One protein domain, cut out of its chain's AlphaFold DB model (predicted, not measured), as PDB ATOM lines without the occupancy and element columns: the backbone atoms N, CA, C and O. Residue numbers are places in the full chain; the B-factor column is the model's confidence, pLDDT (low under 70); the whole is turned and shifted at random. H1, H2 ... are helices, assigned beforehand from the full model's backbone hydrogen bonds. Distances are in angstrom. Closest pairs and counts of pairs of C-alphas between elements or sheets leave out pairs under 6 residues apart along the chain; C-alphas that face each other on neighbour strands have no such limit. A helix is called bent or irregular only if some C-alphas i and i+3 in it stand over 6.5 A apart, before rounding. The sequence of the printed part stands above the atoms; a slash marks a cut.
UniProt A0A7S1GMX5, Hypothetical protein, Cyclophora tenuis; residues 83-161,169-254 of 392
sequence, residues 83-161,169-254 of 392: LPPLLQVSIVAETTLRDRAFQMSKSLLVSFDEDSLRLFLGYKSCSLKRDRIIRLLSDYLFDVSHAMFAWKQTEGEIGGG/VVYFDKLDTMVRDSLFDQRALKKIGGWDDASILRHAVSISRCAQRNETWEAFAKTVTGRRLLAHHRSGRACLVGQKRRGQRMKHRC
ATOM      1  N   LEU A  83     -17.696 -31.323 -16.656       80.12
ATOM      2  CA  LEU A  83     -18.621 -31.658 -17.740       80.12
ATOM      3  C   LEU A  83     -19.952 -30.879 -17.684       80.12
ATOM      4  O   LEU A  83     -20.390 -30.420 -18.742       80.12
ATOM      5  N   PRO A  84     -20.621 -30.696 -16.522       85.50
ATOM      6  CA  PRO A  84     -21.894 -29.972 -16.488       85.50
ATOM      7  C   PRO A  84     -21.775 -28.486 -16.885       85.50
ATOM      8  O   PRO A  84     -22.565 -28.059 -17.732       85.50
ATOM      9  N   PRO A  85     -20.792 -27.704 -16.382       82.12
ATOM     10  CA  PRO A  85     -20.563 -26.336 -16.853       82.12
ATOM     11  C   PRO A  85     -20.270 -26.250 -18.355       82.12
ATOM     12  O   PRO A  85     -20.845 -25.413 -19.048       82.12
ATOM     13  N   LEU A  86     -19.439 -27.147 -18.891       81.81
ATOM     14  CA  LEU A  86     -19.124 -27.176 -20.325       81.81
ATOM     15  C   LEU A  86     -20.347 -27.492 -21.180       81.81
ATOM     16  O   LEU A  86     -20.544 -26.888 -22.235       81.81
ATOM     17  N   LEU A  87     -21.194 -28.413 -20.718       83.69
ATOM     18  CA  LEU A  87     -22.459 -28.709 -21.376       83.69
ATOM     19  C   LEU A  87     -23.364 -27.473 -21.387       83.69
ATOM     20  O   LEU A  87     -23.958 -27.165 -22.417       83.69
ATOM     21  N   GLN A  88     -23.439 -26.735 -20.278       82.12
ATOM     22  CA  GLN A  88     -24.223 -25.505 -20.204       82.12
ATOM     23  C   GLN A  88     -23.698 -24.436 -21.172       82.12
ATOM     24  O   GLN A  88     -24.487 -23.870 -21.927       82.12
ATOM     25  N   VAL A  89     -22.382 -24.210 -21.219       85.44
ATOM     26  CA  VAL A  89     -21.756 -23.283 -22.178       85.44
ATOM     27  C   VAL A  89     -22.037 -23.720 -23.617       85.44
ATOM     28  O   VAL A  89     -22.441 -22.901 -24.440       85.44
ATOM     29  N   SER A  90     -21.921 -25.018 -23.915       83.81
ATOM     30  CA  SER A  90     -22.234 -25.578 -25.234       83.81
ATOM     31  C   SER A  90     -23.694 -25.346 -25.632       83.81
ATOM     32  O   SER A  90     -23.960 -25.007 -26.783       83.81
ATOM     33  N   ILE A  91     -24.642 -25.512 -24.702       84.94
ATOM     34  CA  ILE A  91     -26.071 -25.276 -24.952       84.94
ATOM     35  C   ILE A  91     -26.327 -23.792 -25.236       84.94
ATOM     36  O   ILE A  91     -27.058 -23.466 -26.174       84.94
ATOM     37  N   VAL A  92     -25.727 -22.889 -24.457       90.44
ATOM     38  CA  VAL A  92     -25.883 -21.435 -24.636       90.44
ATOM     39  C   VAL A  92     -25.289 -20.985 -25.972       90.44
ATOM     40  O   VAL A  92     -25.935 -20.241 -26.716       90.44
ATOM     41  N   ALA A  93     -24.099 -21.480 -26.314       88.19
ATOM     42  CA  ALA A  93     -23.443 -21.190 -27.583       88.19
ATOM     43  C   ALA A  93     -24.274 -21.692 -28.773       88.19
ATOM     44  O   ALA A  93     -24.556 -20.923 -29.690       88.19
ATOM     45  N   GLU A  94     -24.736 -22.948 -28.742       89.31
ATOM     46  CA  GLU A  94     -25.583 -23.498 -29.807       89.31
ATOM     47  C   GLU A  94     -26.886 -22.702 -29.956       89.31
ATOM     48  O   GLU A  94     -27.284 -22.376 -31.074       89.31
ATOM     49  N   THR A  95     -27.532 -22.348 -28.843       89.69
ATOM     50  CA  THR A  95     -28.767 -21.546 -28.853       89.69
ATOM     51  C   THR A  95     -28.534 -20.189 -29.514       89.69
ATOM     52  O   THR A  95     -29.266 -19.815 -30.428       89.69
ATOM     53  N   THR A  96     -27.453 -19.500 -29.140       92.50
ATOM     54  CA  THR A  96     -27.073 -18.204 -29.725       92.50
ATOM     55  C   THR A  96     -26.813 -18.316 -31.230       92.50
ATOM     56  O   THR A  96     -27.252 -17.472 -32.013       92.50
ATOM     57  N   LEU A  97     -26.121 -19.374 -31.662       91.06
ATOM     58  CA  LEU A  97     -25.860 -19.629 -33.077       91.06
ATOM     59  C   LEU A  97     -27.152 -19.932 -33.852       91.06
ATOM     60  O   LEU A  97     -27.314 -19.444 -34.972       91.06
ATOM     61  N   ARG A  98     -28.094 -20.680 -33.262       92.00
ATOM     62  CA  ARG A  98     -29.418 -20.932 -33.854       92.00
ATOM     63  C   ARG A  98     -30.231 -19.650 -33.994       92.00
ATOM     64  O   ARG A  98     -30.824 -19.434 -35.047       92.00
ATOM     65  N   ASP A  99     -30.209 -18.773 -32.996       91.62
ATOM     66  CA  ASP A  99     -30.908 -17.487 -33.057       91.62
ATOM     67  C   ASP A  99     -30.331 -16.578 -34.149       91.62
ATOM     68  O   ASP A  99     -31.080 -15.990 -34.934       91.62
ATOM     69  N   ARG A 100     -28.998 -16.519 -34.279       92.25
ATOM     70  CA  ARG A 100     -28.341 -15.800 -35.384       92.25
ATOM     71  C   ARG A 100     -28.714 -16.386 -36.741       92.25
ATOM     72  O   ARG A 100     -29.107 -15.647 -37.643       92.25
ATOM     73  N   ALA A 101     -28.674 -17.711 -36.876       90.88
ATOM     74  CA  ALA A 101     -29.085 -18.388 -38.100       90.88
ATOM     75  C   ALA A 101     -30.561 -18.134 -38.439       90.88
ATOM     76  O   ALA A 101     -30.914 -18.047 -39.620       90.88
ATOM     77  N   PHE A 102     -31.423 -17.975 -37.432       94.12
ATOM     78  CA  PHE A 102     -32.812 -17.573 -37.618       94.12
ATOM     79  C   PHE A 102     -32.934 -16.158 -38.164       94.12
ATOM     80  O   PHE A 102     -33.651 -15.976 -39.146       94.12
ATOM     81  N   GLN A 103     -32.212 -15.180 -37.615       94.81
ATOM     82  CA  GLN A 103     -32.249 -13.811 -38.142       94.81
ATOM     83  C   GLN A 103     -31.713 -13.733 -39.576       94.81
ATOM     84  O   GLN A 103     -32.358 -13.137 -40.439       94.81
ATOM     85  N   MET A 104     -30.603 -14.419 -39.868       93.50
ATOM     86  CA  MET A 104     -30.052 -14.503 -41.225       93.50
ATOM     87  C   MET A 104     -31.048 -15.138 -42.200       93.50
ATOM     88  O   MET A 104     -31.310 -14.595 -43.271       93.50
ATOM     89  N   SER A 105     -31.650 -16.267 -41.810       93.25
ATOM     90  CA  SER A 105     -32.662 -16.942 -42.626       93.25
ATOM     91  C   SER A 105     -33.888 -16.057 -42.816       93.25
ATOM     92  O   SER A 105     -34.424 -15.985 -43.911       93.25
ATOM     93  N   LYS A 106     -34.334 -15.350 -41.776       94.56
ATOM     94  CA  LYS A 106     -35.463 -14.425 -41.872       94.56
ATOM     95  C   LYS A 106     -35.172 -13.336 -42.901       94.56
ATOM     96  O   LYS A 106     -35.989 -13.157 -43.794       94.56
ATOM     97  N   SER A 107     -34.009 -12.689 -42.826       94.50
ATOM     98  CA  SER A 107     -33.597 -11.659 -43.788       94.50
ATOM     99  C   SER A 107     -33.527 -12.198 -45.217       94.50
ATOM    100  O   SER A 107     -34.071 -11.587 -46.131       94.50
ATOM    101  N   LEU A 108     -32.916 -13.371 -45.410       92.50
ATOM    102  CA  LEU A 108     -32.803 -14.011 -46.721       92.50
ATOM    103  C   LEU A 108     -34.175 -14.363 -47.309       92.50
ATOM    104  O   LEU A 108     -34.408 -14.200 -48.499       92.50
ATOM    105  N   LEU A 109     -35.083 -14.874 -46.479       93.06
ATOM    106  CA  LEU A 109     -36.352 -15.427 -46.942       93.06
ATOM    107  C   LEU A 109     -37.431 -14.366 -47.157       93.06
ATOM    108  O   LEU A 109     -38.455 -14.688 -47.752       93.06
ATOM    109  N   VAL A 110     -37.223 -13.119 -46.713       91.38
ATOM    110  CA  VAL A 110     -38.169 -12.007 -46.918       91.38
ATOM    111  C   VAL A 110     -38.515 -11.825 -48.397       91.38
ATOM    112  O   VAL A 110     -39.686 -11.611 -48.696       91.38
ATOM    113  N   SER A 111     -37.552 -11.990 -49.306       91.81
ATOM    114  CA  SER A 111     -37.756 -11.822 -50.751       91.81
ATOM    115  C   SER A 111     -38.476 -12.987 -51.436       91.81
ATOM    116  O   SER A 111     -38.827 -12.874 -52.605       91.81
ATOM    117  N   PHE A 112     -38.680 -14.113 -50.749       92.88
ATOM    118  CA  PHE A 112     -39.329 -15.291 -51.321       92.88
ATOM    119  C   PHE A 112     -40.827 -15.276 -51.023       92.88
ATOM    120  O   PHE A 112     -41.243 -15.065 -49.875       92.88
ATOM    121  N   ASP A 113     -41.643 -15.558 -52.034       92.38
ATOM    122  CA  ASP A 113     -43.085 -15.696 -51.871       92.38
ATOM    123  C   ASP A 113     -43.427 -16.879 -50.949       92.38
ATOM    124  O   ASP A 113     -42.678 -17.851 -50.806       92.38
ATOM    125  N   GLU A 114     -44.552 -16.774 -50.242       90.44
ATOM    126  CA  GLU A 114     -44.924 -17.782 -49.248       90.44
ATOM    127  C   GLU A 114     -45.187 -19.156 -49.881       90.44
ATOM    128  O   GLU A 114     -44.851 -20.183 -49.283       90.44
ATOM    129  N   ASP A 115     -45.722 -19.187 -51.100       89.19
ATOM    130  CA  ASP A 115     -46.068 -20.425 -51.789       89.19
ATOM    131  C   ASP A 115     -44.825 -21.192 -52.250       89.19
ATOM    132  O   ASP A 115     -44.762 -22.409 -52.064       89.19
ATOM    133  N   SER A 116     -43.776 -20.507 -52.704       89.75
ATOM    134  CA  SER A 116     -42.464 -21.093 -52.988       89.75
ATOM    135  C   SER A 116     -41.831 -21.701 -51.743       89.75
ATOM    136  O   SER A 116     -41.319 -22.823 -51.793       89.75
ATOM    137  N   LEU A 117     -41.901 -21.017 -50.595       90.31
ATOM    138  CA  LEU A 117     -41.370 -21.551 -49.336       90.31
ATOM    139  C   LEU A 117     -42.147 -22.793 -48.871       90.31
ATOM    140  O   LEU A 117     -41.556 -23.774 -48.404       90.31
ATOM    141  N   ARG A 118     -43.474 -22.791 -49.035       87.44
ATOM    142  CA  ARG A 118     -44.325 -23.956 -48.752       87.44
ATOM    143  C   ARG A 118     -44.015 -25.112 -49.687       87.44
ATOM    144  O   ARG A 118     -43.862 -26.241 -49.216       87.44
ATOM    145  N   LEU A 119     -43.883 -24.838 -50.983       86.31
ATOM    146  CA  LEU A 119     -43.553 -25.826 -52.001       86.31
ATOM    147  C   LEU A 119     -42.190 -26.461 -51.720       86.31
ATOM    148  O   LEU A 119     -42.070 -27.688 -51.747       86.31
ATOM    149  N   PHE A 120     -41.199 -25.644 -51.355       87.06
ATOM    150  CA  PHE A 120     -39.861 -26.088 -50.977       87.06
ATOM    151  C   PHE A 120     -39.875 -27.057 -49.787       87.06
ATOM    152  O   PHE A 120     -39.147 -28.051 -49.789       87.06
ATOM    153  N   LEU A 121     -40.726 -26.806 -48.787       85.81
ATOM    154  CA  LEU A 121     -40.928 -27.685 -47.626       85.81
ATOM    155  C   LEU A 121     -41.966 -28.802 -47.857       85.81
ATOM    156  O   LEU A 121     -42.201 -29.640 -46.978       85.81
ATOM    157  N   GLY A 122     -42.610 -28.835 -49.024       86.00
ATOM    158  CA  GLY A 122     -43.625 -29.825 -49.375       86.00
ATOM    159  C   GLY A 122     -44.920 -29.714 -48.563       86.00
ATOM    160  O   GLY A 122     -45.567 -30.733 -48.274       86.00
ATOM    161  N   TYR A 123     -45.287 -28.505 -48.134       84.31
ATOM    162  CA  TYR A 123     -46.604 -28.217 -47.567       84.31
ATOM    163  C   TYR A 123     -47.598 -27.931 -48.697       84.31
ATOM    164  O   TYR A 123     -47.329 -27.121 -49.572       84.31
ATOM    165  N   LYS A 124     -48.739 -28.634 -48.683       78.81
ATOM    166  CA  LYS A 124     -49.823 -28.460 -49.667       78.81
ATOM    167  C   LYS A 124     -50.894 -27.459 -49.216       78.81
ATOM    168  O   LYS A 124     -51.675 -27.009 -50.037       78.81
ATOM    169  N   SER A 125     -50.969 -27.168 -47.916       74.19
ATOM    170  CA  SER A 125     -52.023 -26.349 -47.311       74.19
ATOM    171  C   SER A 125     -51.483 -25.020 -46.790       74.19
ATOM    172  O   SER A 125     -50.382 -24.964 -46.242       74.19
ATOM    173  N   CYS A 126     -52.317 -23.981 -46.845       72.19
ATOM    174  CA  CYS A 126     -52.029 -22.638 -46.323       72.19
ATOM    175  C   CYS A 126     -52.103 -22.534 -44.785       72.19
ATOM    176  O   CYS A 126     -52.184 -21.445 -44.230       72.19
ATOM    177  N   SER A 127     -52.119 -23.662 -44.072       75.75
ATOM    178  CA  SER A 127     -52.337 -23.685 -42.622       75.75
ATOM    179  C   SER A 127     -51.107 -23.278 -41.807       75.75
ATOM    180  O   SER A 127     -51.243 -22.908 -40.640       75.75
ATOM    181  N   LEU A 128     -49.902 -23.346 -42.387       83.50
ATOM    182  CA  LEU A 128     -48.678 -22.943 -41.701       83.50
ATOM    183  C   LEU A 128     -48.400 -21.457 -41.945       83.50
ATOM    184  O   LEU A 128     -48.203 -21.048 -43.086       83.50
ATOM    185  N   LYS A 129     -48.324 -20.674 -40.863       90.25
ATOM    186  CA  LYS A 129     -47.917 -19.265 -40.925       90.25
ATOM    187  C   LYS A 129     -46.484 -19.127 -41.456       90.25
ATOM    188  O   LYS A 129     -45.612 -19.903 -41.055       90.25
ATOM    189  N   ARG A 130     -46.220 -18.085 -42.248       90.38
ATOM    190  CA  ARG A 130     -44.890 -17.738 -42.780       90.38
ATOM    191  C   ARG A 130     -43.766 -17.768 -41.739       90.38
ATOM    192  O   ARG A 130     -42.759 -18.431 -41.961       90.38
ATOM    193  N   ASP A 131     -43.947 -17.161 -40.566       90.00
ATOM    194  CA  ASP A 131     -42.915 -17.173 -39.509       90.00
ATOM    195  C   ASP A 131     -42.554 -18.586 -39.041       90.00
ATOM    196  O   ASP A 131     -41.401 -18.889 -38.722       90.00
ATOM    197  N   ARG A 132     -43.540 -19.490 -39.027       89.25
ATOM    198  CA  ARG A 132     -43.303 -20.890 -38.683       89.25
ATOM    199  C   ARG A 132     -42.481 -21.586 -39.761       89.25
ATOM    200  O   ARG A 132     -41.593 -22.362 -39.416       89.25
ATOM    201  N   ILE A 133     -42.767 -21.305 -41.031       89.94
ATOM    202  CA  ILE A 133     -42.006 -21.808 -42.180       89.94
ATOM    203  C   ILE A 133     -40.553 -21.336 -42.090       89.94
ATOM    204  O   ILE A 133     -39.652 -22.167 -42.155       89.94
ATOM    205  N   ILE A 134     -40.330 -20.041 -41.847       92.19
ATOM    206  CA  ILE A 134     -38.992 -19.452 -41.696       92.19
ATOM    207  C   ILE A 134     -38.227 -20.132 -40.560       92.19
ATOM    208  O   ILE A 134     -37.080 -20.528 -40.748       92.19
ATOM    209  N   ARG A 135     -38.862 -20.344 -39.398       91.12
ATOM    210  CA  ARG A 135     -38.213 -21.019 -38.262       91.12
ATOM    211  C   ARG A 135     -37.817 -22.459 -38.594       91.12
ATOM    212  O   ARG A 135     -36.715 -22.881 -38.268       91.12
ATOM    213  N   LEU A 136     -38.694 -23.205 -39.267       89.94
ATOM    214  CA  LEU A 136     -38.394 -24.570 -39.707       89.94
ATOM    215  C   LEU A 136     -37.272 -24.611 -40.749       89.94
ATOM    216  O   LEU A 136     -36.435 -25.510 -40.697       89.94
ATOM    217  N   LEU A 137     -37.259 -23.658 -41.684       90.75
ATOM    218  CA  LEU A 137     -36.208 -23.556 -42.689       90.75
ATOM    219  C   LEU A 137     -34.870 -23.220 -42.034       90.75
ATOM    220  O   LEU A 137     -33.874 -23.858 -42.346       90.75
ATOM    221  N   SER A 138     -34.864 -22.274 -41.096       93.19
ATOM    222  CA  SER A 138     -33.672 -21.880 -40.351       93.19
ATOM    223  C   SER A 138     -33.075 -23.041 -39.559       93.19
ATOM    224  O   SER A 138     -31.902 -23.346 -39.751       93.19
ATOM    225  N   ASP A 139     -33.881 -23.744 -38.751       91.00
ATOM    226  CA  ASP A 139     -33.439 -24.935 -38.010       91.00
ATOM    227  C   ASP A 139     -32.789 -25.956 -38.952       91.00
ATOM    228  O   ASP A 139     -31.775 -26.578 -38.636       91.00
ATOM    229  N   TYR A 140     -33.397 -26.135 -40.122       89.25
ATOM    230  CA  TYR A 140     -32.945 -27.111 -41.092       89.25
ATOM    231  C   TYR A 140     -31.647 -26.694 -41.791       89.25
ATOM    232  O   TYR A 140     -30.713 -27.491 -41.853       89.25
ATOM    233  N   LEU A 141     -31.561 -25.453 -42.273       91.31
ATOM    234  CA  LEU A 141     -30.354 -24.899 -42.888       91.31
ATOM    235  C   LEU A 141     -29.192 -24.853 -41.891       91.31
ATOM    236  O   LEU A 141     -28.061 -25.163 -42.261       91.31
ATOM    237  N   PHE A 142     -29.471 -24.548 -40.623       93.19
ATOM    238  CA  PHE A 142     -28.486 -24.584 -39.550       93.19
ATOM    239  C   PHE A 142     -27.889 -25.980 -39.374       93.19
ATOM    240  O   PHE A 142     -26.666 -26.137 -39.381       93.19
ATOM    241  N   ASP A 143     -28.726 -27.012 -39.275       91.75
ATOM    242  CA  ASP A 143     -28.237 -28.381 -39.104       91.75
ATOM    243  C   ASP A 143     -27.496 -28.882 -40.353       91.75
ATOM    244  O   ASP A 143     -26.483 -29.574 -40.235       91.75
ATOM    245  N   VAL A 144     -27.951 -28.499 -41.552       92.50
ATOM    246  CA  VAL A 144     -27.227 -28.789 -42.799       92.50
ATOM    247  C   VAL A 144     -25.867 -28.096 -42.813       92.50
ATOM    248  O   VAL A 144     -24.895 -28.713 -43.234       92.50
ATOM    249  N   SER A 145     -25.762 -26.850 -42.344       93.31
ATOM    250  CA  SER A 145     -24.482 -26.134 -42.305       93.31
ATOM    251  C   SER A 145     -23.463 -26.820 -41.385       93.31
ATOM    252  O   SER A 145     -22.309 -26.980 -41.778       93.31
ATOM    253  N   HIS A 146     -23.899 -27.337 -40.230       91.69
ATOM    254  CA  HIS A 146     -23.056 -28.135 -39.332       91.69
ATOM    255  C   HIS A 146     -22.635 -29.453 -39.971       91.69
ATOM    256  O   HIS A 146     -21.463 -29.823 -39.924       91.69
ATOM    257  N   ALA A 147     -23.583 -30.148 -40.602       94.25
ATOM    258  CA  ALA A 147     -23.291 -31.374 -41.328       94.25
ATOM    259  C   ALA A 147     -22.289 -31.125 -42.467       94.25
ATOM    260  O   ALA A 147     -21.395 -31.934 -42.669       94.25
ATOM    261  N   MET A 148     -22.392 -29.992 -43.169       95.00
ATOM    262  CA  MET A 148     -21.479 -29.608 -44.249       95.00
ATOM    263  C   MET A 148     -20.088 -29.225 -43.720       95.00
ATOM    264  O   MET A 148     -19.082 -29.581 -44.328       95.00
ATOM    265  N   PHE A 149     -20.009 -28.568 -42.560       93.81
ATOM    266  CA  PHE A 149     -18.738 -28.315 -41.882       93.81
ATOM    267  C   PHE A 149     -18.032 -29.626 -41.501       93.81
ATOM    268  O   PHE A 149     -16.878 -29.833 -41.873       93.81
ATOM    269  N   ALA A 150     -18.749 -30.545 -40.845       94.06
ATOM    270  CA  ALA A 150     -18.224 -31.867 -40.498       94.06
ATOM    271  C   ALA A 150     -17.827 -32.675 -41.746       94.06
ATOM    272  O   ALA A 150     -16.799 -33.356 -41.747       94.06
ATOM    273  N   TRP A 151     -18.609 -32.549 -42.825       94.69
ATOM    274  CA  TRP A 151     -18.319 -33.151 -44.124       94.69
ATOM    275  C   TRP A 151     -16.967 -32.711 -44.661       94.69
ATOM    276  O   TRP A 151     -16.134 -33.559 -44.949       94.69
ATOM    277  N   LYS A 152     -16.729 -31.397 -44.760       92.12
ATOM    278  CA  LYS A 152     -15.470 -30.844 -45.280       92.12
ATOM    279  C   LYS A 152     -14.260 -31.303 -44.480       92.12
ATOM    280  O   LYS A 152     -13.231 -31.622 -45.064       92.12
ATOM    281  N   GLN A 153     -14.391 -31.343 -43.155       92.44
ATOM    282  CA  GLN A 153     -13.317 -31.819 -42.294       92.44
ATOM    283  C   GLN A 153     -13.005 -33.297 -42.573       92.44
ATOM    284  O   GLN A 153     -11.859 -33.644 -42.834       92.44
ATOM    285  N   THR A 154     -14.031 -34.148 -42.597       93.44
ATOM    286  CA  THR A 154     -13.870 -35.596 -42.817       93.44
ATOM    287  C   THR A 154     -13.382 -35.907 -44.229       93.44
ATOM    288  O   THR A 154     -12.558 -36.790 -44.429       93.44
ATOM    289  N   GLU A 155     -13.857 -35.161 -45.226       90.94
ATOM    290  CA  GLU A 155     -13.367 -35.239 -46.601       90.94
ATOM    291  C   GLU A 155     -11.872 -34.906 -46.671       90.94
ATOM    292  O   GLU A 155     -11.131 -35.614 -47.348       90.94
ATOM    293  N   GLY A 156     -11.415 -33.882 -45.944       88.81
ATOM    294  CA  GLY A 156      -9.997 -33.543 -45.834       88.81
ATOM    295  C   GLY A 156      -9.171 -34.612 -45.114       88.81
ATOM    296  O   GLY A 156      -8.065 -34.914 -45.547       88.81
ATOM    297  N   GLU A 157      -9.707 -35.226 -44.058       89.50
ATOM    298  CA  GLU A 157      -9.037 -36.297 -43.305       89.50
ATOM    299  C   GLU A 157      -8.915 -37.593 -44.127       89.50
ATOM    300  O   GLU A 157      -7.856 -38.216 -44.148       89.50
ATOM    301  N   ILE A 158      -9.971 -37.975 -44.856       88.31
ATOM    302  CA  ILE A 158      -9.975 -39.164 -45.724       88.31
ATOM    303  C   ILE A 158      -9.162 -38.909 -47.004       88.31
ATOM    304  O   ILE A 158      -8.397 -39.769 -47.440       88.31
ATOM    305  N   GLY A 159      -9.325 -37.733 -47.614       77.12
ATOM    306  CA  GLY A 159      -8.670 -37.358 -48.869       77.12
ATOM    307  C   GLY A 159      -7.202 -36.960 -48.707       77.12
ATOM    308  O   GLY A 159      -6.409 -37.178 -49.619       77.12
ATOM    309  N   GLY A 160      -6.808 -36.436 -47.543       68.75
ATOM    310  CA  GLY A 160      -5.441 -35.991 -47.250       68.75
ATOM    311  C   GLY A 160      -4.392 -37.107 -47.260       68.75
ATOM    312  O   GLY A 160      -3.208 -36.825 -47.419       68.75
ATOM    313  N   GLY A 161      -4.811 -38.374 -47.161       57.94
ATOM    314  CA  GLY A 161      -3.936 -39.540 -47.333       57.94
ATOM    315  C   GLY A 161      -3.728 -39.979 -48.790       57.94
ATOM    316  O   GLY A 161      -2.874 -40.821 -49.051       57.94
ATOM    317  N   VAL A 169     -15.304 -38.817 -61.961       61.28
ATOM    318  CA  VAL A 169     -16.656 -38.726 -61.371       61.28
ATOM    319  C   VAL A 169     -16.976 -39.941 -60.482       61.28
ATOM    320  O   VAL A 169     -17.669 -39.806 -59.476       61.28
ATOM    321  N   VAL A 170     -16.413 -41.112 -60.801       63.22
ATOM    322  CA  VAL A 170     -16.566 -42.353 -60.020       63.22
ATOM    323  C   VAL A 170     -15.871 -42.263 -58.653       63.22
ATOM    324  O   VAL A 170     -16.304 -42.913 -57.702       63.22
ATOM    325  N   TYR A 171     -14.821 -41.444 -58.527       73.81
ATOM    326  CA  TYR A 171     -14.122 -41.224 -57.259       73.81
ATOM    327  C   TYR A 171     -15.000 -40.454 -56.268       73.81
ATOM    328  O   TYR A 171     -15.092 -40.844 -55.107       73.81
ATOM    329  N   PHE A 172     -15.720 -39.425 -56.729       78.19
ATOM    330  CA  PHE A 172     -16.559 -38.608 -55.848       78.19
ATOM    331  C   PHE A 172     -17.744 -39.377 -55.269       78.19
ATOM    332  O   PHE A 172     -18.007 -39.237 -54.082       78.19
ATOM    333  N   ASP A 173     -18.410 -40.243 -56.039       82.38
ATOM    334  CA  ASP A 173     -19.523 -41.045 -55.502       82.38
ATOM    335  C   ASP A 173     -19.033 -42.056 -54.430       82.38
ATOM    336  O   ASP A 173     -19.734 -42.310 -53.442       82.38
ATOM    337  N   LYS A 174     -17.813 -42.602 -54.577       87.94
ATOM    338  CA  LYS A 174     -17.189 -43.479 -53.567       87.94
ATOM    339  C   LYS A 174     -16.748 -42.703 -52.327       87.94
ATOM    340  O   LYS A 174     -17.088 -43.111 -51.219       87.94
ATOM    341  N   LEU A 175     -16.049 -41.584 -52.511       88.69
ATOM    342  CA  LEU A 175     -15.628 -40.705 -51.420       88.69
ATOM    343  C   LEU A 175     -16.838 -40.204 -50.628       88.69
ATOM    344  O   LEU A 175     -16.838 -40.271 -49.404       88.69
ATOM    345  N   ASP A 176     -17.904 -39.790 -51.314       91.56
ATOM    346  CA  ASP A 176     -19.140 -39.342 -50.672       91.56
ATOM    347  C   ASP A 176     -19.782 -40.445 -49.841       91.56
ATOM    348  O   ASP A 176     -20.298 -40.190 -48.758       91.56
ATOM    349  N   THR A 177     -19.733 -41.682 -50.332       92.25
ATOM    350  CA  THR A 177     -20.220 -42.843 -49.589       92.25
ATOM    351  C   THR A 177     -19.381 -43.082 -48.332       92.25
ATOM    352  O   THR A 177     -19.950 -43.244 -47.257       92.25
ATOM    353  N   MET A 178     -18.050 -43.014 -48.434       93.38
ATOM    354  CA  MET A 178     -17.146 -43.177 -47.288       93.38
ATOM    355  C   MET A 178     -17.329 -42.079 -46.235       93.38
ATOM    356  O   MET A 178     -17.478 -42.381 -45.053       93.38
ATOM    357  N   VAL A 179     -17.366 -40.810 -46.656       94.31
ATOM    358  CA  VAL A 179     -17.577 -39.668 -45.754       94.31
ATOM    359  C   VAL A 179     -18.948 -39.768 -45.084       94.31
ATOM    360  O   VAL A 179     -19.053 -39.607 -43.869       94.31
ATOM    361  N   ARG A 180     -20.000 -40.094 -45.848       95.38
ATOM    362  CA  ARG A 180     -21.355 -40.286 -45.316       95.38
ATOM    363  C   ARG A 180     -21.387 -41.361 -44.234       95.38
ATOM    364  O   ARG A 180     -21.937 -41.106 -43.167       95.38
ATOM    365  N   ASP A 181     -20.838 -42.536 -44.532       94.50
ATOM    366  CA  ASP A 181     -20.897 -43.698 -43.641       94.50
ATOM    367  C   ASP A 181     -20.012 -43.514 -42.399       94.50
ATOM    368  O   ASP A 181     -20.317 -44.063 -41.344       94.50
ATOM    369  N   SER A 182     -18.964 -42.690 -42.497       95.00
ATOM    370  CA  SER A 182     -18.133 -42.294 -41.356       95.00
ATOM    371  C   SER A 182     -18.830 -41.283 -40.436       95.00
ATOM    372  O   SER A 182     -18.736 -41.395 -39.214       95.00
ATOM    373  N   LEU A 183     -19.545 -40.306 -41.002       93.12
ATOM    374  CA  LEU A 183     -20.123 -39.197 -40.239       93.12
ATOM    375  C   LEU A 183     -21.506 -39.471 -39.660       93.12
ATOM    376  O   LEU A 183     -21.853 -38.915 -38.614       93.12
ATOM    377  N   PHE A 184     -22.336 -40.243 -40.359       93.69
ATOM    378  CA  PHE A 184     -23.756 -40.297 -40.047       93.69
ATOM    379  C   PHE A 184     -24.284 -41.719 -39.941       93.69
ATOM    380  O   PHE A 184     -24.187 -42.522 -40.864       93.69
ATOM    381  N   ASP A 185     -25.008 -41.974 -38.852       93.12
ATOM    382  CA  ASP A 185     -25.944 -43.085 -38.816       93.12
ATOM    383  C   ASP A 185     -27.226 -42.752 -39.611       93.12
ATOM    384  O   ASP A 185     -27.547 -41.600 -39.947       93.12
ATOM    385  N   GLN A 186     -28.029 -43.782 -39.886       88.12
ATOM    386  CA  GLN A 186     -29.272 -43.629 -40.649       88.12
ATOM    387  C   GLN A 186     -30.283 -42.695 -39.957       88.12
ATOM    388  O   GLN A 186     -31.168 -42.125 -40.605       88.12
ATOM    389  N   ARG A 187     -30.187 -42.527 -38.633       86.44
ATOM    390  CA  ARG A 187     -31.077 -41.665 -37.849       86.44
ATOM    391  C   ARG A 187     -30.692 -40.193 -37.997       86.44
ATOM    392  O   ARG A 187     -31.584 -39.362 -38.172       86.44
ATOM    393  N   ALA A 188     -29.405 -39.875 -37.944       87.50
ATOM    394  CA  ALA A 188     -28.838 -38.554 -38.150       87.50
ATOM    395  C   ALA A 188     -29.075 -38.092 -39.587       87.50
ATOM    396  O   ALA A 188     -29.632 -37.011 -39.771       87.50
ATOM    397  N   LEU A 189     -28.821 -38.949 -40.588       88.62
ATOM    398  CA  LEU A 189     -29.144 -38.645 -41.989       88.62
ATOM    399  C   LEU A 189     -30.618 -38.284 -42.162       88.62
ATOM    400  O   LEU A 189     -30.948 -37.262 -42.759       88.62
ATOM    401  N   LYS A 190     -31.533 -39.069 -41.578       86.62
ATOM    402  CA  LYS A 190     -32.972 -38.766 -41.629       86.62
ATOM    403  C   LYS A 190     -33.331 -37.422 -40.982       86.62
ATOM    404  O   LYS A 190     -34.302 -36.801 -41.413       86.62
ATOM    405  N   LYS A 191     -32.596 -36.957 -39.962       83.31
ATOM    406  CA  LYS A 191     -32.850 -35.655 -39.310       83.31
ATOM    407  C   LYS A 191     -32.499 -34.458 -40.195       83.31
ATOM    408  O   LYS A 191     -33.129 -33.412 -40.024       83.31
ATOM    409  N   ILE A 192     -31.544 -34.622 -41.109       87.94
ATOM    410  CA  ILE A 192     -31.077 -33.594 -42.051       87.94
ATOM    411  C   ILE A 192     -31.597 -33.814 -43.483       87.94
ATOM    412  O   ILE A 192     -31.040 -33.284 -44.438       87.94
ATOM    413  N   GLY A 193     -32.673 -34.591 -43.649       86.31
ATOM    414  CA  GLY A 193     -33.334 -34.772 -44.947       86.31
ATOM    415  C   GLY A 193     -32.723 -35.842 -45.860       86.31
ATOM    416  O   GLY A 193     -33.160 -35.968 -46.999       86.31
ATOM    417  N   GLY A 194     -31.778 -36.647 -45.366       90.31
ATOM    418  CA  GLY A 194     -31.191 -37.793 -46.068       90.31
ATOM    419  C   GLY A 194     -29.974 -37.457 -46.937       90.31
ATOM    420  O   GLY A 194     -29.373 -36.395 -46.803       90.31
ATOM    421  N   TRP A 195     -29.614 -38.379 -47.836       91.81
ATOM    422  CA  TRP A 195     -28.508 -38.251 -48.806       91.81
ATOM    423  C   TRP A 195     -28.946 -38.584 -50.249       91.81
ATOM    424  O   TRP A 195     -28.147 -38.925 -51.118       91.81
ATOM    425  N   ASP A 196     -30.245 -38.537 -50.533       89.62
ATOM    426  CA  ASP A 196     -30.729 -38.774 -51.893       89.62
ATOM    427  C   ASP A 196     -30.476 -37.559 -52.803       89.62
ATOM    428  O   ASP A 196     -29.984 -36.513 -52.372       89.62
ATOM    429  N   ASP A 197     -30.816 -37.689 -54.087       88.31
ATOM    430  CA  ASP A 197     -30.704 -36.586 -55.050       88.31
ATOM    431  C   ASP A 197     -31.573 -35.377 -54.675       88.31
ATOM    432  O   ASP A 197     -31.348 -34.290 -55.179       88.31
ATOM    433  N   ALA A 198     -32.546 -35.544 -53.776       86.00
ATOM    434  CA  ALA A 198     -33.389 -34.473 -53.267       86.00
ATOM    435  C   ALA A 198     -32.781 -33.763 -52.045       86.00
ATOM    436  O   ALA A 198     -33.194 -32.638 -51.748       86.00
ATOM    437  N   SER A 199     -31.828 -34.369 -51.336       89.88
ATOM    438  CA  SER A 199     -31.264 -33.848 -50.088       89.88
ATOM    439  C   SER A 199     -30.535 -32.519 -50.279       89.88
ATOM    440  O   SER A 199     -29.731 -32.353 -51.200       89.88
ATOM    441  N   ILE A 200     -30.771 -31.572 -49.368       91.31
ATOM    442  CA  ILE A 200     -30.093 -30.268 -49.396       91.31
ATOM    443  C   ILE A 200     -28.622 -30.405 -49.028       91.31
ATOM    444  O   ILE A 200     -27.811 -29.697 -49.616       91.31
ATOM    445  N   LEU A 201     -28.252 -31.331 -48.135       93.25
ATOM    446  CA  LEU A 201     -26.842 -31.543 -47.811       93.25
ATOM    447  C   LEU A 201     -26.051 -31.935 -49.069       93.25
ATOM    448  O   LEU A 201     -25.009 -31.348 -49.348       93.25
ATOM    449  N   ARG A 202     -26.588 -32.849 -49.885       92.50
ATOM    450  CA  ARG A 202     -25.943 -33.276 -51.134       92.50
ATOM    451  C   ARG A 202     -25.809 -32.139 -52.152       92.50
ATOM    452  O   ARG A 202     -24.790 -32.033 -52.836       92.50
ATOM    453  N   HIS A 203     -26.815 -31.264 -52.233       91.50
ATOM    454  CA  HIS A 203     -26.731 -30.048 -53.047       91.50
ATOM    455  C   HIS A 203     -25.664 -29.092 -52.516       91.50
ATOM    456  O   HIS A 203     -24.855 -28.610 -53.297       91.50
ATOM    457  N   ALA A 204     -25.620 -28.851 -51.204       93.69
ATOM    458  CA  ALA A 204     -24.648 -27.959 -50.582       93.69
ATOM    459  C   ALA A 204     -23.202 -28.428 -50.812       93.69
ATOM    460  O   ALA A 204     -22.343 -27.617 -51.157       93.69
ATOM    461  N   VAL A 205     -22.942 -29.735 -50.695       93.19
ATOM    462  CA  VAL A 205     -21.627 -30.327 -51.000       93.19
ATOM    463  C   VAL A 205     -21.266 -30.123 -52.472       93.19
ATOM    464  O   VAL A 205     -20.159 -29.689 -52.785       93.19
ATOM    465  N   SER A 206     -22.220 -30.357 -53.376       91.62
ATOM    466  CA  SER A 206     -22.014 -30.184 -54.818       91.62
ATOM    467  C   SER A 206     -21.717 -28.720 -55.172       91.62
ATOM    468  O   SER A 206     -20.731 -28.449 -55.846       91.62
ATOM    469  N   ILE A 207     -22.493 -27.769 -54.637       90.94
ATOM    470  CA  ILE A 207     -22.270 -26.322 -54.804       90.94
ATOM    471  C   ILE A 207     -20.887 -25.922 -54.277       90.94
ATOM    472  O   ILE A 207     -20.158 -25.201 -54.954       90.94
ATOM    473  N   SER A 208     -20.494 -26.415 -53.097       91.12
ATOM    474  CA  SER A 208     -19.176 -26.116 -52.532       91.12
ATOM    475  C   SER A 208     -18.034 -26.622 -53.415       91.12
ATOM    476  O   SER A 208     -17.025 -25.933 -53.541       91.12
ATOM    477  N   ARG A 209     -18.166 -27.807 -54.021       89.00
ATOM    478  CA  ARG A 209     -17.146 -28.359 -54.925       89.00
ATOM    479  C   ARG A 209     -17.100 -27.623 -56.260       89.00
ATOM    480  O   ARG A 209     -16.009 -27.383 -56.768       89.00
ATOM    481  N   CYS A 210     -18.252 -27.225 -56.806       89.50
ATOM    482  CA  CYS A 210     -18.301 -26.359 -57.987       89.50
ATOM    483  C   CYS A 210     -17.558 -25.046 -57.722       89.50
ATOM    484  O   CYS A 210     -16.680 -24.679 -58.496       89.50
ATOM    485  N   ALA A 211     -17.819 -24.406 -56.575       89.12
ATOM    486  CA  ALA A 211     -17.120 -23.189 -56.171       89.12
ATOM    487  C   ALA A 211     -15.598 -23.397 -56.053       89.12
ATOM    488  O   ALA A 211     -14.831 -22.590 -56.564       89.12
ATOM    489  N   GLN A 212     -15.147 -24.504 -55.451       87.75
ATOM    490  CA  GLN A 212     -13.716 -24.836 -55.344       87.75
ATOM    491  C   GLN A 212     -13.036 -25.056 -56.701       87.75
ATOM    492  O   GLN A 212     -11.852 -24.772 -56.845       87.75
ATOM    493  N   ARG A 213     -13.768 -25.573 -57.692       87.00
ATOM    494  CA  ARG A 213     -13.257 -25.827 -59.050       87.00
ATOM    495  C   ARG A 213     -13.438 -24.650 -59.997       87.00
ATOM    496  O   ARG A 213     -13.091 -24.773 -61.168       87.00
ATOM    497  N   ASN A 214     -14.013 -23.550 -59.515       90.25
ATOM    498  CA  ASN A 214     -14.455 -22.441 -60.351       90.25
ATOM    499  C   ASN A 214     -15.394 -22.898 -61.494       90.25
ATOM    500  O   ASN A 214     -15.374 -22.359 -62.598       90.25
ATOM    501  N   GLU A 215     -16.201 -23.932 -61.240       92.69
ATOM    502  CA  GLU A 215     -17.196 -24.446 -62.178       92.69
ATOM    503  C   GLU A 215     -18.532 -23.741 -61.934       92.69
ATOM    504  O   GLU A 215     -19.016 -23.658 -60.800       92.69
ATOM    505  N   THR A 216     -19.162 -23.248 -63.000       92.06
ATOM    506  CA  THR A 216     -20.487 -22.634 -62.881       92.06
ATOM    507  C   THR A 216     -21.544 -23.693 -62.575       92.06
ATOM    508  O   THR A 216     -21.478 -24.836 -63.032       92.06
ATOM    509  N   TRP A 217     -22.587 -23.303 -61.839       86.06
ATOM    510  CA  TRP A 217     -23.700 -24.209 -61.546       86.06
ATOM    511  C   TRP A 217     -24.399 -24.715 -62.818       86.06
ATOM    512  O   TRP A 217     -24.879 -25.846 -62.868       86.06
ATOM    513  N   GLU A 218     -24.414 -23.897 -63.873       90.38
ATOM    514  CA  GLU A 218     -24.947 -24.276 -65.180       90.38
ATOM    515  C   GLU A 218     -24.103 -25.364 -65.862       90.38
ATOM    516  O   GLU A 218     -24.660 -26.327 -66.396       90.38
ATOM    517  N   ALA A 219     -22.770 -25.247 -65.825       90.69
ATOM    518  CA  ALA A 219     -21.870 -26.275 -66.342       90.69
ATOM    519  C   ALA A 219     -22.061 -27.593 -65.579       90.69
ATOM    520  O   ALA A 219     -22.301 -28.637 -66.192       90.69
ATOM    521  N   PHE A 220     -22.121 -27.520 -64.247       89.31
ATOM    522  CA  PHE A 220     -22.385 -28.684 -63.409       89.31
ATOM    523  C   PHE A 220     -23.727 -29.347 -63.744       89.31
ATOM    524  O   PHE A 220     -23.804 -30.571 -63.876       89.31
ATOM    525  N   ALA A 221     -24.788 -28.560 -63.955       90.19
ATOM    526  CA  ALA A 221     -26.116 -29.053 -64.319       90.19
ATOM    527  C   ALA A 221     -26.143 -29.837 -65.646       90.19
ATOM    528  O   ALA A 221     -27.066 -30.627 -65.871       90.19
ATOM    529  N   LYS A 222     -25.144 -29.645 -66.519       90.81
ATOM    530  CA  LYS A 222     -24.974 -30.394 -67.773       90.81
ATOM    531  C   LYS A 222     -24.266 -31.736 -67.569       90.81
ATOM    532  O   LYS A 222     -24.343 -32.569 -68.465       90.81
ATOM    533  N   THR A 223     -23.643 -32.009 -66.423       89.12
ATOM    534  CA  THR A 223     -23.006 -33.308 -66.124       89.12
ATOM    535  C   THR A 223     -24.035 -34.410 -65.830       89.12
ATOM    536  O   THR A 223     -25.196 -34.132 -65.533       89.12
ATOM    537  N   VAL A 224     -23.633 -35.690 -65.877       88.94
ATOM    538  CA  VAL A 224     -24.520 -36.817 -65.502       88.94
ATOM    539  C   VAL A 224     -25.006 -36.665 -64.056       88.94
ATOM    540  O   VAL A 224     -26.205 -36.773 -63.793       88.94
ATOM    541  N   THR A 225     -24.092 -36.349 -63.136       87.44
ATOM    542  CA  THR A 225     -24.392 -36.164 -61.713       87.44
ATOM    543  C   THR A 225     -25.295 -34.958 -61.477       87.44
ATOM    544  O   THR A 225     -26.298 -35.088 -60.781       87.44
ATOM    545  N   GLY A 226     -24.999 -33.811 -62.096       89.50
ATOM    546  CA  GLY A 226     -25.820 -32.606 -61.965       89.50
ATOM    547  C   GLY A 226     -27.218 -32.778 -62.554       89.50
ATOM    548  O   GLY A 226     -28.199 -32.403 -61.915       89.50
ATOM    549  N   ARG A 227     -27.353 -33.438 -63.716       90.44
ATOM    550  CA  ARG A 227     -28.669 -33.774 -64.286       90.44
ATOM    551  C   ARG A 227     -29.488 -34.662 -63.355       90.44
ATOM    552  O   ARG A 227     -30.679 -34.410 -63.191       90.44
ATOM    553  N   ARG A 228     -28.863 -35.677 -62.747       89.19
ATOM    554  CA  ARG A 228     -29.510 -36.561 -61.766       89.19
ATOM    555  C   ARG A 228     -29.958 -35.772 -60.531       89.19
ATOM    556  O   ARG A 228     -31.123 -35.858 -60.154       89.19
ATOM    557  N   LEU A 229     -29.066 -34.951 -59.975       87.88
ATOM    558  CA  LEU A 229     -29.336 -34.115 -58.803       87.88
ATOM    559  C   LEU A 229     -30.460 -33.100 -59.058       87.88
ATOM    560  O   LEU A 229     -31.241 -32.818 -58.166       87.88
ATOM    561  N   LEU A 230     -30.577 -32.567 -60.275       87.44
ATOM    562  CA  LEU A 230     -31.573 -31.548 -60.623       87.44
ATOM    563  C   LEU A 230     -32.855 -32.117 -61.251       87.44
ATOM    564  O   LEU A 230     -33.781 -31.359 -61.555       87.44
ATOM    565  N   ALA A 231     -32.949 -33.435 -61.440       86.38
ATOM    566  CA  ALA A 231     -34.061 -34.073 -62.145       86.38
ATOM    567  C   ALA A 231     -35.428 -33.756 -61.513       86.38
ATOM    568  O   ALA A 231     -36.435 -33.590 -62.209       86.38
ATOM    569  N   HIS A 232     -35.488 -33.611 -60.187       79.69
ATOM    570  CA  HIS A 232     -36.743 -33.307 -59.503       79.69
ATOM    571  C   HIS A 232     -37.250 -31.883 -59.724       79.69
ATOM    572  O   HIS A 232     -38.456 -31.668 -59.617       79.69
ATOM    573  N   HIS A 233     -36.379 -30.934 -60.075       76.94
ATOM    574  CA  HIS A 233     -36.793 -29.569 -60.404       76.94
ATOM    575  C   HIS A 233     -37.579 -29.516 -61.723       76.94
ATOM    576  O   HIS A 233     -38.476 -28.694 -61.864       76.94
ATOM    577  N   ARG A 234     -37.302 -30.433 -62.660       76.38
ATOM    578  CA  ARG A 234     -37.938 -30.472 -63.991       76.38
ATOM    579  C   ARG A 234     -39.268 -31.221 -64.029       76.38
ATOM    580  O   ARG A 234     -40.049 -31.039 -64.950       76.38
ATOM    581  N   SER A 235     -39.533 -32.084 -63.050       73.50
ATOM    582  CA  SER A 235     -40.667 -33.023 -63.090       73.50
ATOM    583  C   SER A 235     -41.957 -32.499 -62.446       73.50
ATOM    584  O   SER A 235     -42.898 -33.268 -62.272       73.50
ATOM    585  N   GLY A 236     -41.997 -31.237 -61.997       70.12
ATOM    586  CA  GLY A 236     -43.121 -30.710 -61.206       70.12
ATOM    587  C   GLY A 236     -43.285 -31.392 -59.835       70.12
ATOM    588  O   GLY A 236     -44.242 -31.136 -59.108       70.12
ATOM    589  N   ARG A 237     -42.337 -32.254 -59.432       77.62
ATOM    590  CA  ARG A 237     -42.368 -33.026 -58.177       77.62
ATOM    591  C   ARG A 237     -41.759 -32.275 -56.992       77.62
ATOM    592  O   ARG A 237     -41.455 -32.894 -55.972       77.62
ATOM    593  N   ALA A 238     -41.606 -30.954 -57.090       73.94
ATOM    594  CA  ALA A 238     -41.007 -30.118 -56.050       73.94
ATOM    595  C   ALA A 238     -41.672 -30.329 -54.677       73.94
ATOM    596  O   ALA A 238     -40.979 -30.501 -53.676       73.94
ATOM    597  N   CYS A 239     -43.004 -30.463 -54.640       76.06
ATOM    598  CA  CYS A 239     -43.730 -30.755 -53.403       76.06
ATOM    599  C   CYS A 239     -43.327 -32.111 -52.787       76.06
ATOM    600  O   CYS A 239     -43.123 -32.205 -51.580       76.06
ATOM    601  N   LEU A 240     -43.169 -33.166 -53.597       78.12
ATOM    602  CA  LEU A 240     -42.759 -34.495 -53.120       78.12
ATOM    603  C   LEU A 240     -41.327 -34.480 -52.573       78.12
ATOM    604  O   LEU A 240     -41.042 -35.112 -51.557       78.12
ATOM    605  N   VAL A 241     -40.438 -33.728 -53.216       79.94
ATOM    606  CA  VAL A 241     -39.061 -33.504 -52.752       79.94
ATOM    607  C   VAL A 241     -39.051 -32.757 -51.428       79.94
ATOM    608  O   VAL A 241     -38.388 -33.198 -50.491       79.94
ATOM    609  N   GLY A 242     -39.846 -31.696 -51.301       79.31
ATOM    610  CA  GLY A 242     -40.026 -30.999 -50.033       79.31
ATOM    611  C   GLY A 242     -40.536 -31.927 -48.928       79.31
ATOM    612  O   GLY A 242     -40.005 -31.928 -47.820       79.31
ATOM    613  N   GLN A 243     -41.485 -32.817 -49.241       80.88
ATOM    614  CA  GLN A 243     -41.982 -33.813 -48.287       80.88
ATOM    615  C   GLN A 243     -40.909 -34.815 -47.851       80.88
ATOM    616  O   GLN A 243     -40.883 -35.182 -46.672       80.88
ATOM    617  N   LYS A 244     -40.029 -35.244 -48.766       79.94
ATOM    618  CA  LYS A 244     -38.881 -36.106 -48.447       79.94
ATOM    619  C   LYS A 244     -37.878 -35.389 -47.542       79.94
ATOM    620  O   LYS A 244     -37.560 -35.918 -46.480       79.94
ATOM    621  N   ARG A 245     -37.482 -34.157 -47.896       76.00
ATOM    622  CA  ARG A 245     -36.580 -33.294 -47.100       76.00
ATOM    623  C   ARG A 245     -37.098 -33.077 -45.681       76.00
ATOM    624  O   ARG A 245     -36.347 -33.153 -44.716       76.00
ATOM    625  N   ARG A 246     -38.405 -32.844 -45.553       73.31
ATOM    626  CA  ARG A 246     -39.088 -32.624 -44.275       73.31
ATOM    627  C   ARG A 246     -39.009 -33.831 -43.334       73.31
ATOM    628  O   ARG A 246     -39.004 -33.669 -42.107       73.31
ATOM    629  N   GLY A 247     -39.024 -35.037 -43.903       69.50
ATOM    630  CA  GLY A 247     -39.110 -36.291 -43.165       69.50
ATOM    631  C   GLY A 247     -40.237 -36.301 -42.116       69.50
ATOM    632  O   GLY A 247     -41.293 -35.678 -42.269       69.50
ATOM    633  N   GLN A 248     -39.994 -37.016 -41.015       60.94
ATOM    634  CA  GLN A 248     -40.864 -37.062 -39.826       60.94
ATOM    635  C   GLN A 248     -40.709 -35.815 -38.927       60.94
ATOM    636  O   GLN A 248     -41.571 -35.516 -38.102       60.94
ATOM    637  N   ARG A 249     -39.618 -35.056 -39.090       59.75
ATOM    638  CA  ARG A 249     -39.170 -34.045 -38.127       59.75
ATOM    639  C   ARG A 249     -40.069 -32.810 -38.076       59.75
ATOM    640  O   ARG A 249     -40.452 -32.385 -36.989       59.75
ATOM    641  N   MET A 250     -40.464 -32.267 -39.229       59.53
ATOM    642  CA  MET A 250     -41.364 -31.102 -39.248       59.53
ATOM    643  C   MET A 250     -42.856 -31.472 -39.219       59.53
ATOM    644  O   MET A 250     -43.699 -30.580 -39.204       59.53
ATOM    645  N   LYS A 251     -43.198 -32.773 -39.195       58.19
ATOM    646  CA  LYS A 251     -44.570 -33.229 -38.910       58.19
ATOM    647  C   LYS A 251     -44.864 -33.202 -37.408       58.19
ATOM    648  O   LYS A 251     -45.946 -32.787 -37.011       58.19
ATOM    649  N   HIS A 252     -43.893 -33.602 -36.581       45.84
ATOM    650  CA  HIS A 252     -44.096 -33.790 -35.139       45.84
ATOM    651  C   HIS A 252     -43.783 -32.574 -34.265       45.84
ATOM    652  O   HIS A 252     -44.278 -32.503 -33.146       45.84
ATOM    653  N   ARG A 253     -43.056 -31.563 -34.759       45.38
ATOM    654  CA  ARG A 253     -42.957 -30.267 -34.061       45.38
ATOM    655  C   ARG A 253     -44.196 -29.394 -34.302       45.38
ATOM    656  O   ARG A 253     -44.074 -28.182 -34.439       45.38
ATOM    657  N   CYS A 254     -45.399 -29.962 -34.334       39.03
ATOM    658  CA  CYS A 254     -46.607 -29.189 -34.055       39.03
ATOM    659  C   CYS A 254     -46.712 -29.036 -32.531       39.03
ATOM    660  O   CYS A 254     -47.616 -29.564 -31.897       39.03
TER     661      CYS A 254
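Overview. This is residues 83 to 161 and 169 to 254 of the 392 residues of the protein "Hypothetical protein" of Cyclophora tenuis (UniProt A0A7S1GMX5). One long helix, H3, runs through the middle of the domain, and other helices cross it: H1 over its first half, H4 near its last residues, H6 on another side between them. From H6 the chain turns through H7 and H8 to H9, which packs on H2 near the first residues of H3, while residues 83 to 96 of H1 stick out as a free arm. The printed part has 165 residues with ten named helices, H1 to H10 in that order, and no named strand; the class is all helix. It is compact, with a radius of gyration of the C-alphas of 17.1 A, and the C-alphas span 49 by 43 by 29 A along their main axes.

Arrangement. H1, residues 83 to 109, touches H3, residues 130 to 159, with residues 98 to 109 alone, at a steep tilt of 63 degrees, opposite ways; the closest C-alphas, of Phe 102 and Ser 138, are 5.2 A apart. H2, residues 114 to 121, touches H3 at a steep tilt of 40 degrees, with the C-alphas of Glu 114 and Arg 130 closest at 6.5 A; here H3 takes part with residues 130 to 137 alone. H3 is the hub, touching four helices. H4, residues 169 to 183, is about perpendicular to it at 73 degrees and touches its residues 150 to 158 alone, the closest C-alphas being those of Glu 155 and Val 179, 6.2 A apart. H5, residues 186 to 191, touches no helix but is near H3. H6, residues 200 to 212, touches H3 at a steep tilt of 55 degrees, the same way, through its residues 200 to 205 alone; the closest C-alphas are those of Val 144 and Leu 201, at 5.7 A. H7, residues 217 to 221, touches H6 only at the corner and only just, with 3 pairs of C-alphas within 8 A, the closest being Cys 210 and Trp 217 at 6.8 A. H8, residues 224 to 234, likewise touches H7 only at the corner and only just, with 3 such pairs, the C-alphas of Ala 221 and Arg 227 closest at 5.4 A. H9, residues 238 to 246, touches H2 at a steep tilt of 59 degrees, the same way, with the C-alphas of Leu 121 and Gly 242 closest at 4.2 A. H10, residues 249 to 252, is close to H3 but not clearly touching, the C-alphas of Leu 136 and Met 250 being 7.2 A apart. Of five touching pairs given a tilt, none is at a shallow tilt: the helix packing is mostly crossed. Every O i to N i+4 pair is within hydrogen-bond range in H1, H2, H3, H5, H6, H7 and H9, against 10 of 11 in H4 and 4 of 7 in H8, and H10 is too short for such a pair.

Along the chain. H1 begins at C-alpha 83, (-18.621, -31.658, -17.740), and is 37.8 A from first to last C-alpha. H2 is 10.8 A long. H3 measures 41.6 A, from C-alpha 130 at (-44.890, -17.738, -42.780) to C-alpha 159 at (-8.670, -37.358, -48.869). H4 is 21.4 A, H5 8.8 A, H6 18.3 A and H7 6.1 A long. H8, 14.9 A, is irregular: C-alphas 229 and 232 are 7.5 A apart. H9 is 12.2 A and H10 5.8 A long, the latter ending at C-alpha 252, (-44.096, -33.790, -35.139).

Size, cuts and confidence. The C-alphas of Pro 84 and Lys 222, the two farthest apart, are 51.4 A apart. Residues 162 to 168 are not printed, and C-alphas 161 and 169 are 19.0 A apart across this cut. Of the links printed whole none is long. Mean pLDDT of the printed part is 85.8; residues 160 to 161, 169 to 170 and 247 to 254 are under 70.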